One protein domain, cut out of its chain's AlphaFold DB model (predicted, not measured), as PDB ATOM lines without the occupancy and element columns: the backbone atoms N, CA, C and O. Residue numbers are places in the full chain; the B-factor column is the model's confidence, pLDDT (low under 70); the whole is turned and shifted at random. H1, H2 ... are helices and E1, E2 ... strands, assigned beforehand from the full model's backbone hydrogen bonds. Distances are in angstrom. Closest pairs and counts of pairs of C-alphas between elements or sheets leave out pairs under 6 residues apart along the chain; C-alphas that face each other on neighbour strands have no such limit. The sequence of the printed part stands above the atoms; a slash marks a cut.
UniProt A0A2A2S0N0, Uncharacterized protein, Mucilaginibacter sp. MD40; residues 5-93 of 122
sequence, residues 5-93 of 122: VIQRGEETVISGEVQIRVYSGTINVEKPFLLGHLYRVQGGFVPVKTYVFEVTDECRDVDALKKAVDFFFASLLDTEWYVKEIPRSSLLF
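This is residues 5 to 93 of the 122 residues of an uncharacterized protein of Mucilaginibacter sp. MD40 (UniProt A0A2A2S0N0). A strongly twisted sheet of six strands curls round one helix, H1, which packs on one face of it. A long hairpin of E4 and E5 runs along the longest axis, with its turn, residues 42 to 44, at one end; the short strands E1, E2 and E3 continue the sheet beside E5, and E6 closes its other edge beside E4. The printed part has 89 residues with six named strands and one named helix, in the order E1 E2 E3 E4 E5 H1 E6; the sheet's order is E1 E2 E3 E5 E4 E6, all antiparallel. The class is mixed, helices and strands, and the whole is compact, with a radius of gyration of the C-alphas of 12.6 A and spans of 42 by 28 by 24 A.

E1, residues 5 to 8, E2, residues 11 to 15, and E3, residues 19 to 23, form a meander, each strand the antiparallel neighbour of the one before. N 6 and O 13 are 2.9 A apart, and N 22 and O 12 are 2.7 A apart, both within hydrogen-bond range. E3 is also antiparallel to E5, residues 45 to 55, with N 21 and O 54 at 2.8 A. E5 bends by 62 degrees at residue 48. It forms a hairpin with E4, residues 33 to 41, where N 36 and O 51 are 2.9 A apart. On the other side of E4 is E6, residues 82 to 85, an edge strand, with N 37 and O 83 at 2.8 A. H1, residues 62 to 76, is on the sheet; its closest C-alphas to E6 are those of Phe 73 and Tyr 82, 7.4 A, and to E2 those of Ala 68 and Ile 14, 7.4 A. E5, H1 and E6 make a split strand-helix-strand unit, two strands running the same way with E4 between them, and its crossover is right-handed. In H1 every O i to N i+4 pair is within hydrogen-bond range. E1 and E6 are apart.

E1, residues 5 to 8, begins at C-alpha 5 (139.310, 174.435, 195.980). E2, residues 11 to 15, and E3, residues 19 to 23, follow. E4, residues 33 to 41, is 26.3 A long and E5, residues 45 to 55, 28.0 A. H1, residues 62 to 76, begins at C-alpha 62 (153.604, 169.224, 208.093) and is 20.2 A long. E6, residues 82 to 85, ends at C-alpha 85 (160.378, 176.354, 202.757).

The two C-alphas farthest apart are those of Gly 43 and Glu 58, 41.7 A. The printed part has no cut and no long link. Its mean pLDDT is 93.1, and no printed residue is under 70.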
ATOM      1  N   VAL A   5     138.623 173.175 196.283       94.19
ATOM      2  CA  VAL A   5     139.310 174.435 195.980       94.19
ATOM      3  C   VAL A   5     138.290 175.552 195.836       94.19
ATOM      4  O   VAL A   5     137.372 175.466 195.023       94.19
ATOM      5  N   ILE A   6     138.470 176.622 196.607       94.19
ATOM      6  CA  ILE A   6     137.631 177.820 196.560       94.19
ATOM      7  C   ILE A   6     138.529 179.022 196.282       94.19
ATOM      8  O   ILE A   6     139.347 179.403 197.117       94.19
ATOM      9  N   GLN A   7     138.356 179.652 195.124       90.56
ATOM     10  CA  GLN A   7     139.045 180.899 194.786       90.56
ATOM     11  C   GLN A   7     138.238 182.106 195.276       90.56
ATOM     12  O   GLN A   7     137.029 182.196 195.049       90.56
ATOM     13  N   ARG A   8     138.902 183.038 195.964       86.56
ATOM     14  CA  ARG A   8     138.320 184.280 196.487       86.56
ATOM     15  C   ARG A   8     139.236 185.452 196.144       86.56
ATOM     16  O   ARG A   8     140.138 185.790 196.902       86.56
ATOM     17  N   GLY A   9     138.996 186.078 194.993       86.50
ATOM     18  CA  GLY A   9     139.855 187.158 194.502       86.50
ATOM     19  C   GLY A   9     141.268 186.648 194.210       86.50
ATOM     20  O   GLY A   9     141.431 185.727 193.415       86.50
ATOM     21  N   GLU A  10     142.276 187.228 194.863       85.62
ATOM     22  CA  GLU A  10     143.687 186.829 194.707       85.62
ATOM     23  C   GLU A  10     144.098 185.637 195.583       85.62
ATOM     24  O   GLU A  10     145.245 185.185 195.539       85.62
ATOM     25  N   GLU A  11     143.172 185.118 196.386       92.25
ATOM     26  CA  GLU A  11     143.436 184.064 197.352       92.25
ATOM     27  C   GLU A  11     142.774 182.756 196.943       92.25
ATOM     28  O   GLU A  11     141.695 182.727 196.346       92.25
ATOM     29  N   THR A  12     143.409 181.646 197.304       94.75
ATOM     30  CA  THR A  12     142.873 180.303 197.078       94.75
ATOM     31  C   THR A  12     142.796 179.557 198.397       94.75
ATOM     32  O   THR A  12     143.796 179.415 199.088       94.75
ATOM     33  N   VAL A  13     141.615 179.065 198.751       95.81
ATOM     34  CA  VAL A  13     141.431 178.158 199.884       95.81
ATOM     35  C   VAL A  13     141.440 176.733 199.353       95.81
ATOM     36  O   VAL A  13     140.690 176.422 198.427       95.81
ATOM     37  N   ILE A  14     142.283 175.879 199.931       94.69
ATOM     38  CA  ILE A  14     142.322 174.446 199.638       94.69
ATOM     39  C   ILE A  14     141.935 173.699 200.911       94.69
ATOM     40  O   ILE A  14     142.557 173.888 201.955       94.69
ATOM     41  N   SER A  15     140.923 172.844 200.808       93.75
ATOM     42  CA  SER A  15     140.437 171.997 201.896       93.75
ATOM     43  C   SER A  15     140.683 170.526 201.553       93.75
ATOM     44  O   SER A  15     140.254 170.048 200.504       93.75
ATOM     45  N   GLY A  16     141.379 169.801 202.429       90.12
ATOM     46  CA  GLY A  16     141.644 168.363 202.307       90.12
ATOM     47  C   GLY A  16     141.919 167.743 203.679       90.12
ATOM     48  O   GLY A  16     141.154 167.961 204.610       90.12
ATOM     49  N   GLU A  17     143.033 167.012 203.826       90.25
ATOM     50  CA  GLU A  17     143.551 166.578 205.146       90.25
ATOM     51  C   GLU A  17     143.903 167.772 206.063       90.25
ATOM     52  O   GLU A  17     143.921 167.641 207.283       90.25
ATOM     53  N   VAL A  18     144.176 168.932 205.463       92.06
ATOM     54  CA  VAL A  18     144.414 170.221 206.119       92.06
ATOM     55  C   VAL A  18     143.672 171.305 205.346       92.06
ATOM     56  O   VAL A  18     143.530 171.203 204.120       92.06
ATOM     57  N   GLN A  19     143.211 172.341 206.043       94.25
ATOM     58  CA  GLN A  19     142.695 173.543 205.406       94.25
ATOM     59  C   GLN A  19     143.767 174.633 205.336       94.25
ATOM     60  O   GLN A  19     144.313 175.065 206.355       94.25
ATOM     61  N   ILE A  20     144.053 175.093 204.119       95.06
ATOM     62  CA  ILE A  20     145.050 176.132 203.861       95.06
ATOM     63  C   ILE A  20     144.462 177.298 203.077       95.06
ATOM     64  O   ILE A  20     143.642 177.126 202.172       95.06
ATOM     65  N   ARG A  21     144.947 178.495 203.392       95.88
ATOM     66  CA  ARG A  21     144.755 179.713 202.609       95.88
ATOM     67  C   ARG A  21     146.060 180.033 201.893       95.88
ATOM     68  O   ARG A  21     147.099 180.203 202.527       95.88
ATOM     69  N   VAL A  22     145.990 180.121 200.574       96.81
ATOM     70  CA  VAL A  22     147.109 180.435 199.690       96.81
ATOM     71  C   VAL A  22     146.974 181.865 199.202       96.81
ATOM     72  O   VAL A  22     145.954 182.230 198.615       96.81
ATOM     73  N   TYR A  23     148.003 182.671 199.433       96.19
ATOM     74  CA  TYR A  23     148.046 184.070 199.014       96.19
ATOM     75  C   TYR A  23     149.482 184.516 198.727       96.19
ATOM     76  O   TYR A  23     150.445 183.798 198.988       96.19
ATOM     77  N   SER A  24     149.641 185.717 198.175       94.00
ATOM     78  CA  SER A  24     150.944 186.370 198.036       94.00
ATOM     79  C   SER A  24     150.935 187.704 198.758       94.00
ATOM     80  O   SER A  24     150.058 188.518 198.493       94.00
ATOM     81  N   GLY A  25     151.901 187.937 199.645       89.50
ATOM     82  CA  GLY A  25     151.985 189.185 200.399       89.50
ATOM     83  C   GLY A  25     152.497 188.984 201.818       89.50
ATOM     84  O   GLY A  25     153.362 188.145 202.067       89.50
ATOM     85  N   THR A  26     151.971 189.794 202.734       89.44
ATOM     86  CA  THR A  26     152.407 189.853 204.132       89.44
ATOM     87  C   THR A  26     152.047 188.582 204.887       89.44
ATOM     88  O   THR A  26     150.889 188.182 204.926       89.44
ATOM     89  N   ILE A  27     153.047 187.984 205.526       91.69
ATOM     90  CA  ILE A  27     152.913 186.764 206.322       91.69
ATOM     91  C   ILE A  27     152.309 187.090 207.691       91.69
ATOM     92  O   ILE A  27     152.784 187.999 208.376       91.69
ATOM     93  N   ASN A  28     151.340 186.288 208.131       88.62
ATOM     94  CA  ASN A  28     150.913 186.263 209.524       88.62
ATOM     95  C   ASN A  28     151.762 185.270 210.339       88.62
ATOM     96  O   ASN A  28     151.563 184.058 210.274       88.62
ATOM     97  N   VAL A  29     152.703 185.787 211.131       88.00
ATOM     98  CA  VAL A  29     153.604 184.964 211.962       88.00
ATOM     99  C   VAL A  29     152.910 184.295 213.154       88.00
ATOM    100  O   VAL A  29     153.471 183.383 213.754       88.00
ATOM    101  N   GLU A  30     151.685 184.707 213.492       88.81
ATOM    102  CA  GLU A  30     150.887 184.093 214.561       88.81
ATOM    103  C   GLU A  30     150.205 182.793 214.113       88.81
ATOM    104  O   GLU A  30     149.602 182.083 214.922       88.81
ATOM    105  N   LYS A  31     150.287 182.464 212.820       91.12
ATOM    106  CA  LYS A  31     149.713 181.252 212.240       91.12
ATOM    107  C   LYS A  31     150.808 180.284 211.786       91.12
ATOM    108  O   LYS A  31     151.918 180.703 211.466       91.12
ATOM    109  N   PRO A  32     150.542 178.967 211.757       94.00
ATOM    110  CA  PRO A  32     151.430 178.021 211.095       94.00
ATOM    111  C   PRO A  32     151.397 178.264 209.583       94.00
ATOM    112  O   PRO A  32     150.320 178.333 208.991       94.00
ATOM    113  N   PHE A  33     152.562 178.387 208.947       95.19
ATOM    114  CA  PHE A  33     152.630 178.608 207.500       95.19
ATOM    115  C   PHE A  33     153.851 177.958 206.840       95.19
ATOM    116  O   PHE A  33     154.863 177.674 207.488       95.19
ATOM    117  N   LEU A  34     153.754 177.750 205.530       96.19
ATOM    118  CA  LEU A  34     154.831 177.298 204.649       96.19
ATOM    119  C   LEU A  34     154.955 178.270 203.468       96.19
ATOM    120  O   LEU A  34     153.960 178.829 203.012       96.19
ATOM    121  N   LEU A  35     156.169 178.484 202.972       97.31
ATOM    122  CA  LEU A  35     156.437 179.273 201.772       97.31
ATOM    123  C   LEU A  35     156.663 178.354 200.571       97.31
ATOM    124  O   LEU A  35     157.425 177.392 200.649       97.31
ATOM    125  N   GLY A  36     156.001 178.652 199.457       97.62
ATOM    126  CA  GLY A  36     156.256 178.008 198.172       97.62
ATOM    127  C   GLY A  36     156.834 179.007 197.185       97.62
ATOM    128  O   GLY A  36     156.154 179.946 196.770       97.62
ATOM    129  N   HIS A  37     158.087 178.805 196.803       97.38
ATOM    130  CA  HIS A  37     158.798 179.654 195.858       97.38
ATOM    131  C   HIS A  37     158.658 179.077 194.456       97.38
ATOM    132  O   HIS A  37     159.217 178.023 194.170       97.38
ATOM    133  N   LEU A  38     157.909 179.762 193.597       97.38
ATOM    134  CA  LEU A  38     157.758 179.433 192.186       97.38
ATOM    135  C   LEU A  38     158.974 179.914 191.398       97.38
ATOM    136  O   LEU A  38     159.362 181.084 191.486       97.38
ATOM    137  N   TYR A  39     159.494 179.037 190.553       96.75
ATOM    138  CA  TYR A  39     160.545 179.319 189.591       96.75
ATOM    139  C   TYR A  39     160.045 179.079 188.166       96.75
ATOM    140  O   TYR A  39     159.079 178.359 187.925       96.75
ATOM    141  N   ARG A  40     160.744 179.668 187.198       94.88
ATOM    142  CA  ARG A  40     160.652 179.287 185.785       94.88
ATOM    143  C   ARG A  40     162.032 178.948 185.246       94.88
ATOM    144  O   ARG A  40     163.034 179.472 185.733       94.88
ATOM    145  N   VAL A  41     162.071 178.138 184.195       93.06
ATOM    146  CA  VAL A  41     163.312 177.782 183.503       93.06
ATOM    147  C   VAL A  41     163.550 178.747 182.341       93.06
ATOM    148  O   VAL A  41     162.792 178.770 181.375       93.06
ATOM    149  N   GLN A  42     164.606 179.555 182.434       91.81
ATOM    150  CA  GLN A  42     165.067 180.463 181.375       91.81
ATOM    151  C   GLN A  42     166.598 180.501 181.353       91.81
ATOM    152  O   GLN A  42     167.212 181.370 181.964       91.81
ATOM    153  N   GLY A  43     167.224 179.502 180.720       89.69
ATOM    154  CA  GLY A  43     168.687 179.320 180.772       89.69
ATOM    155  C   GLY A  43     169.229 178.991 182.175       89.69
ATOM    156  O   GLY A  43     170.437 178.928 182.373       89.69
ATOM    157  N   GLY A  44     168.330 178.784 183.141       90.56
ATOM    158  CA  GLY A  44     168.571 178.587 184.565       90.56
ATOM    159  C   GLY A  44     167.261 178.744 185.345       90.56
ATOM    160  O   GLY A  44     166.217 179.032 184.755       90.56
ATOM    161  N   PHE A  45     167.305 178.554 186.664       92.06
ATOM    162  CA  PHE A  45     166.143 178.741 187.538       92.06
ATOM    163  C   PHE A  45     165.996 180.213 187.924       92.06
ATOM    164  O   PHE A  45     166.847 180.766 188.617       92.06
ATOM    165  N   VAL A  46     164.905 180.846 187.488       95.00
ATOM    166  CA  VAL A  46     164.604 182.253 187.782       95.00
ATOM    167  C   VAL A  46     163.422 182.322 188.751       95.00
ATOM    168  O   VAL A  46     162.370 181.767 188.420       95.00
ATOM    169  N   PRO A  47     163.553 182.976 189.921       94.38
ATOM    170  CA  PRO A  47     162.446 183.129 190.859       94.38
ATOM    171  C   PRO A  47     161.350 184.006 190.245       94.38
ATOM    172  O   PRO A  47     161.632 185.045 189.649       94.38
ATOM    173  N   VAL A  48     160.097 183.578 190.385       95.44
ATOM    174  CA  VAL A  48     158.926 184.259 189.813       95.44
ATOM    175  C   VAL A  48     158.070 184.862 190.912       95.44
ATOM    176  O   VAL A  48     157.755 186.049 190.875       95.44
ATOM    177  N   LYS A  49     157.657 184.040 191.880       95.62
ATOM    178  CA  LYS A  49     156.697 184.443 192.906       95.62
ATOM    179  C   LYS A  49     156.848 183.583 194.151       95.62
ATOM    180  O   LYS A  49     157.134 182.396 194.046       95.62
ATOM    181  N   THR A  50     156.605 184.169 195.315       96.88
ATOM    182  CA  THR A  50     156.472 183.425 196.571       96.88
ATOM    183  C   THR A  50     155.007 183.405 196.980       96.88
ATOM    184  O   THR A  50     154.356 184.450 197.026       96.88
ATOM    185  N   TYR A  51     154.509 182.213 197.278       97.62
ATOM    186  CA  TYR A  51     153.190 181.978 197.845       97.62
ATOM    187  C   TYR A  51     153.327 181.642 199.327       97.62
ATOM    188  O   TYR A  51     154.249 180.929 199.729       97.62
ATOM    189  N   VAL A  52     152.400 182.150 200.127       97.56
ATOM    190  CA  VAL A  52     152.239 181.820 201.539       97.56
ATOM    191  C   VAL A  52     151.102 180.816 201.648       97.56
ATOM    192  O   VAL A  52     150.004 181.077 201.163       97.56
ATOM    193  N   PHE A  53     151.380 179.677 202.272       96.81
ATOM    194  CA  PHE A  53     150.429 178.615 202.571       96.81
ATOM    195  C   PHE A  53     150.155 178.653 204.070       96.81
ATOM    196  O   PHE A  53     150.884 178.046 204.857       96.81
ATOM    197  N   GLU A  54     149.156 179.434 204.463       95.69
ATOM    198  CA  GLU A  54     148.753 179.619 205.855       95.69
ATOM    199  C   GLU A  54     147.740 178.549 206.251       95.69
ATOM    200  O   GLU A  54     146.747 178.342 205.555       95.69
ATOM    201  N   VAL A  55     147.977 177.877 207.374       94.94
ATOM    202  CA  VAL A  55     147.050 176.883 207.912       94.94
ATOM    203  C   VAL A  55     145.919 177.595 208.651       94.94
ATOM    204  O   VAL A  55     146.164 178.393 209.562       94.94
ATOM    205  N   THR A  56     144.674 177.337 208.244       90.94
ATOM    206  CA  THR A  56     143.497 178.013 208.813       90.94
ATOM    207  C   THR A  56     142.834 177.225 209.937       90.94
ATOM    208  O   THR A  56     142.146 177.826 210.762       90.94
ATOM    209  N   ASP A  57     143.045 175.912 209.987       85.50
ATOM    210  CA  ASP A  57     142.596 175.034 211.067       85.50
ATOM    211  C   ASP A  57     143.685 174.859 212.151       85.50
ATOM    212  O   ASP A  57     144.748 175.482 212.120       85.50
ATOM    213  N   GLU A  58     143.410 174.042 213.171       78.38
ATOM    214  CA  GLU A  58     144.392 173.708 214.216       78.38
ATOM    215  C   GLU A  58     145.380 172.608 213.781       78.38
ATOM    216  O   GLU A  58     146.177 172.129 214.595       78.38
ATOM    217  N   CYS A  59     145.357 172.187 212.510       74.31
ATOM    218  CA  CYS A  59     146.205 171.110 212.026       74.31
ATOM    219  C   CYS A  59     147.676 171.548 212.018       74.31
ATOM    220  O   CYS A  59     148.048 172.618 211.541       74.31
ATOM    221  N   ARG A  60     148.553 170.703 212.559       78.88
ATOM    222  CA  ARG A  60     150.011 170.921 212.537       78.88
ATOM    223  C   ARG A  60     150.754 169.804 211.811       78.88
ATOM    224  O   ARG A  60     151.954 169.625 212.018       78.88
ATOM    225  N   ASP A  61     150.041 169.046 210.984       88.56
ATOM    226  CA  ASP A  61     150.633 168.001 210.162       88.56
ATOM    227  C   ASP A  61     151.382 168.630 208.978       88.56
ATOM    228  O   ASP A  61     150.806 169.092 207.989       88.56
ATOM    229  N   VAL A  62     152.707 168.660 209.104       91.94
ATOM    230  CA  VAL A  62     153.604 169.224 208.093       91.94
ATOM    231  C   VAL A  62     153.582 168.410 206.797       91.94
ATOM    232  O   VAL A  62     153.748 168.984 205.719       91.94
ATOM    233  N   ASP A  63     153.381 167.095 206.870       92.38
ATOM    234  CA  ASP A  63     153.363 166.253 205.678       92.38
ATOM    235  C   ASP A  63     152.047 166.453 204.907       92.38
ATOM    236  O   ASP A  63     152.083 166.601 203.683       92.38
ATOM    237  N   ALA A  64     150.907 166.576 205.601       92.31
ATOM    238  CA  ALA A  64     149.630 166.954 204.982       92.31
ATOM    239  C   ALA A  64     149.705 168.329 204.294       92.31
ATOM    240  O   ALA A  64     149.272 168.484 203.148       92.31
ATOM    241  N   LEU A  65     150.333 169.313 204.950       94.12
ATOM    242  CA  LEU A  65     150.572 170.638 204.373       94.12
ATOM    243  C   LEU A  65     151.435 170.571 203.110       94.12
ATOM    244  O   LEU A  65     151.101 171.183 202.098       94.12
ATOM    245  N   LYS A  66     152.529 169.806 203.137       95.12
ATOM    246  CA  LYS A  66     153.405 169.645 201.969       95.12
ATOM    247  C   LYS A  66     152.678 169.004 200.792       95.12
ATOM    248  O   LYS A  66     152.866 169.474 199.678       95.12
ATOM    249  N   LYS A  67     151.818 168.007 201.027       95.31
ATOM    250  CA  LYS A  67     150.973 167.427 199.969       95.31
ATOM    251  C   LYS A  67     150.006 168.456 199.380       95.31
ATOM    252  O   LYS A  67     149.830 168.493 198.168       95.31
ATOM    253  N   ALA A  68     149.402 169.305 200.215       95.06
ATOM    254  CA  ALA A  68     148.496 170.355 199.745       95.06
ATOM    255  C   ALA A  68     149.229 171.409 198.891       95.06
ATOM    256  O   ALA A  68     148.691 171.893 197.896       95.06
ATOM    257  N   VAL A  69     150.480 171.722 199.242       96.50
ATOM    258  CA  VAL A  69     151.356 172.601 198.450       96.50
ATOM    259  C   VAL A  69     151.716 171.951 197.114       96.50
ATOM    260  O   VAL A  69     151.636 172.606 196.077       96.50
ATOM    261  N   ASP A  70     152.047 170.659 197.129       97.19
ATOM    262  CA  ASP A  70     152.357 169.905 195.911       97.19
ATOM    263  C   ASP A  70     151.146 169.860 194.975       97.19
ATOM    264  O   ASP A  70     151.285 170.093 193.777       97.19
ATOM    265  N   PHE A  71     149.944 169.662 195.524       96.19
ATOM    266  CA  PHE A  71     148.690 169.768 194.782       96.19
ATOM    267  C   PHE A  71     148.489 171.164 194.174       96.19
ATOM    268  O   PHE A  71     148.154 171.268 192.996       96.19
ATOM    269  N   PHE A  72     148.719 172.243 194.929       96.62
ATOM    270  CA  PHE A  72     148.579 173.603 194.400       96.62
ATOM    271  C   PHE A  72     149.486 173.833 193.183       96.62
ATOM    272  O   PHE A  72     149.017 174.280 192.138       96.62
ATOM    273  N   PHE A  73     150.774 173.499 193.283       96.88
ATOM    274  CA  PHE A  73     151.703 173.722 192.175       96.88
ATOM    275  C   PHE A  73     151.467 172.764 191.004       96.88
ATOM    276  O   PHE A  73     151.356 173.222 189.869       96.88
ATOM    277  N   ALA A  74     151.333 171.464 191.267       95.94
ATOM    278  CA  ALA A  74     151.213 170.467 190.208       95.94
ATOM    279  C   ALA A  74     149.833 170.480 189.541       95.94
ATOM    280  O   ALA A  74     149.738 170.333 188.331       95.94
ATOM    281  N   SER A  75     148.752 170.638 190.309       95.00
ATOM    282  CA  SER A  75     147.384 170.518 189.783       95.00
ATOM    283  C   SER A  75     146.733 171.854 189.436       95.00
ATOM    284  O   SER A  75     145.907 171.881 188.528       95.00
ATOM    285  N   LEU A  76     147.057 172.951 190.135       94.19
ATOM    286  CA  LEU A  76     146.430 174.255 189.864       94.19
ATOM    287  C   LEU A  76     147.301 175.179 189.011       94.19
ATOM    288  O   LEU A  76     146.761 175.940 188.213       94.19
ATOM    289  N   LEU A  77     148.626 175.130 189.175       94.25
ATOM    290  CA  LEU A  77     149.565 175.938 188.390       94.25
ATOM    291  C   LEU A  77     150.268 175.167 187.266       94.25
ATOM    292  O   LEU A  77     151.011 175.790 186.511       94.25
ATOM    293  N   ASP A  78     150.036 173.855 187.163       96.00
ATOM    294  CA  ASP A  78     150.635 172.965 186.158       96.00
ATOM    295  C   ASP A  78     152.167 173.114 186.073       96.00
ATOM    296  O   ASP A  78     152.757 173.361 185.019       96.00
ATOM    297  N   THR A  79     152.831 173.065 187.232       94.62
ATOM    298  CA  THR A  79     154.282 173.259 187.329       94.62
ATOM    299  C   THR A  79     154.926 172.398 188.409       94.62
ATOM    300  O   THR A  79     154.400 172.223 189.507       94.62
ATOM    301  N   GLU A  80     156.133 171.922 188.112       95.44
ATOM    302  CA  GLU A  80     157.006 171.210 189.053       95.44
ATOM    303  C   GLU A  80     158.163 172.092 189.554       95.44
ATOM    304  O   GLU A  80     158.959 171.689 190.402       95.44
ATOM    305  N   TRP A  81     158.264 173.324 189.052       96.31
ATOM    306  CA  TRP A  81     159.382 174.224 189.326       96.31
ATOM    307  C   TRP A  81     159.133 175.066 190.573       96.31
ATOM    308  O   TRP A  81     158.965 176.283 190.493       96.31
ATOM    309  N   TYR A  82     159.101 174.429 191.739       97.31
ATOM    310  CA  TYR A  82     158.913 175.126 193.009       97.31
ATOM    311  C   TYR A  82     159.750 174.541 194.145       97.31
ATOM    312  O   TYR A  82     160.170 173.386 194.124       97.31
ATOM    313  N   VAL A  83     159.983 175.364 195.167       96.69
ATOM    314  CA  VAL A  83     160.654 174.962 196.408       96.69
ATOM    315  C   VAL A  83     159.744 175.252 197.590       96.69
ATOM    316  O   VAL A  83     159.144 176.321 197.674       96.69
ATOM    317  N   LYS A  84     159.665 174.293 198.514       96.88
ATOM    318  CA  LYS A  84     158.942 174.409 199.783       96.88
ATOM    319  C   LYS A  84     159.914 174.816 200.886       96.88
ATOM    320  O   LYS A  84     160.904 174.123 201.106       96.88
ATOM    321  N   GLU A  85     159.600 175.878 201.615       95.31
ATOM    322  CA  GLU A  85     160.378 176.354 202.757       95.31
ATOM    323  C   GLU A  85     159.473 176.532 203.979       95.31
ATOM    324  O   GLU A  85     158.431 177.177 203.912       95.31
ATOM    325  N   ILE A  86     159.887 175.991 205.126       94.69
ATOM    326  CA  ILE A  86     159.294 176.333 206.422       94.69
ATOM    327  C   ILE A  86     160.269 177.291 207.113       94.69
ATOM    328  O   ILE A  86     161.294 176.833 207.628       94.69
ATOM    329  N   PRO A  87     160.002 178.608 207.108       92.62
ATOM    330  CA  PRO A  87     160.928 179.579 207.673       92.62
ATOM    331  C   PRO A  87     160.916 179.520 209.201       92.62
ATOM    332  O   PRO A  87     159.942 179.091 209.817       92.62
ATOM    333  N   ARG A  88     161.985 180.025 209.831       90.38
ATOM    334  CA  ARG A  88     162.143 180.044 211.301       90.38
ATOM    335  C   ARG A  88     161.033 180.791 212.041       90.38
ATOM    336  O   ARG A  88     160.781 180.497 213.201       90.38
ATOM    337  N   SER A  89     160.404 181.757 211.378       91.25
ATOM    338  CA  SER A  89     159.278 182.528 211.908       91.25
ATOM    339  C   SER A  89     157.951 181.767 211.888       91.25
ATOM    340  O   SER A  89     156.987 182.237 212.478       91.25
ATOM    341  N   SER A  90     157.879 180.609 211.224       92.88
ATOM    342  CA  SER A  90     156.678 179.778 211.213       92.88
ATOM    343  C   SER A  90     156.561 178.955 212.489       92.88
ATOM    344  O   SER A  90     157.519 178.311 212.924       92.88
ATOM    345  N   LEU A  91     155.341 178.857 213.022       91.81
ATOM    346  CA  LEU A  91     155.011 177.946 214.124       91.81
ATOM    347  C   LEU A  91     155.232 176.460 213.773       91.81
ATOM    348  O   LEU A  91     155.257 175.614 214.668       91.81
ATOM    349  N   LEU A  92     155.418 176.129 212.489       91.75
ATOM    350  CA  LEU A  92     155.772 174.782 212.028       91.75
ATOM    351  C   LEU A  92     157.271 174.481 212.140       91.75
ATOM    352  O   LEU A  92     157.655 173.312 212.090       91.75
ATOM    353  N   PHE A  93     158.127 175.495 212.305       90.94
ATOM    354  CA  PHE A  93     159.580 175.313 212.303       90.94
ATOM    355  C   PHE A  93     160.080 174.325 213.372       90.94
ATOM    356  O   PHE A  93     160.875 173.450 213.024       90.94
TER     357      PHE A  93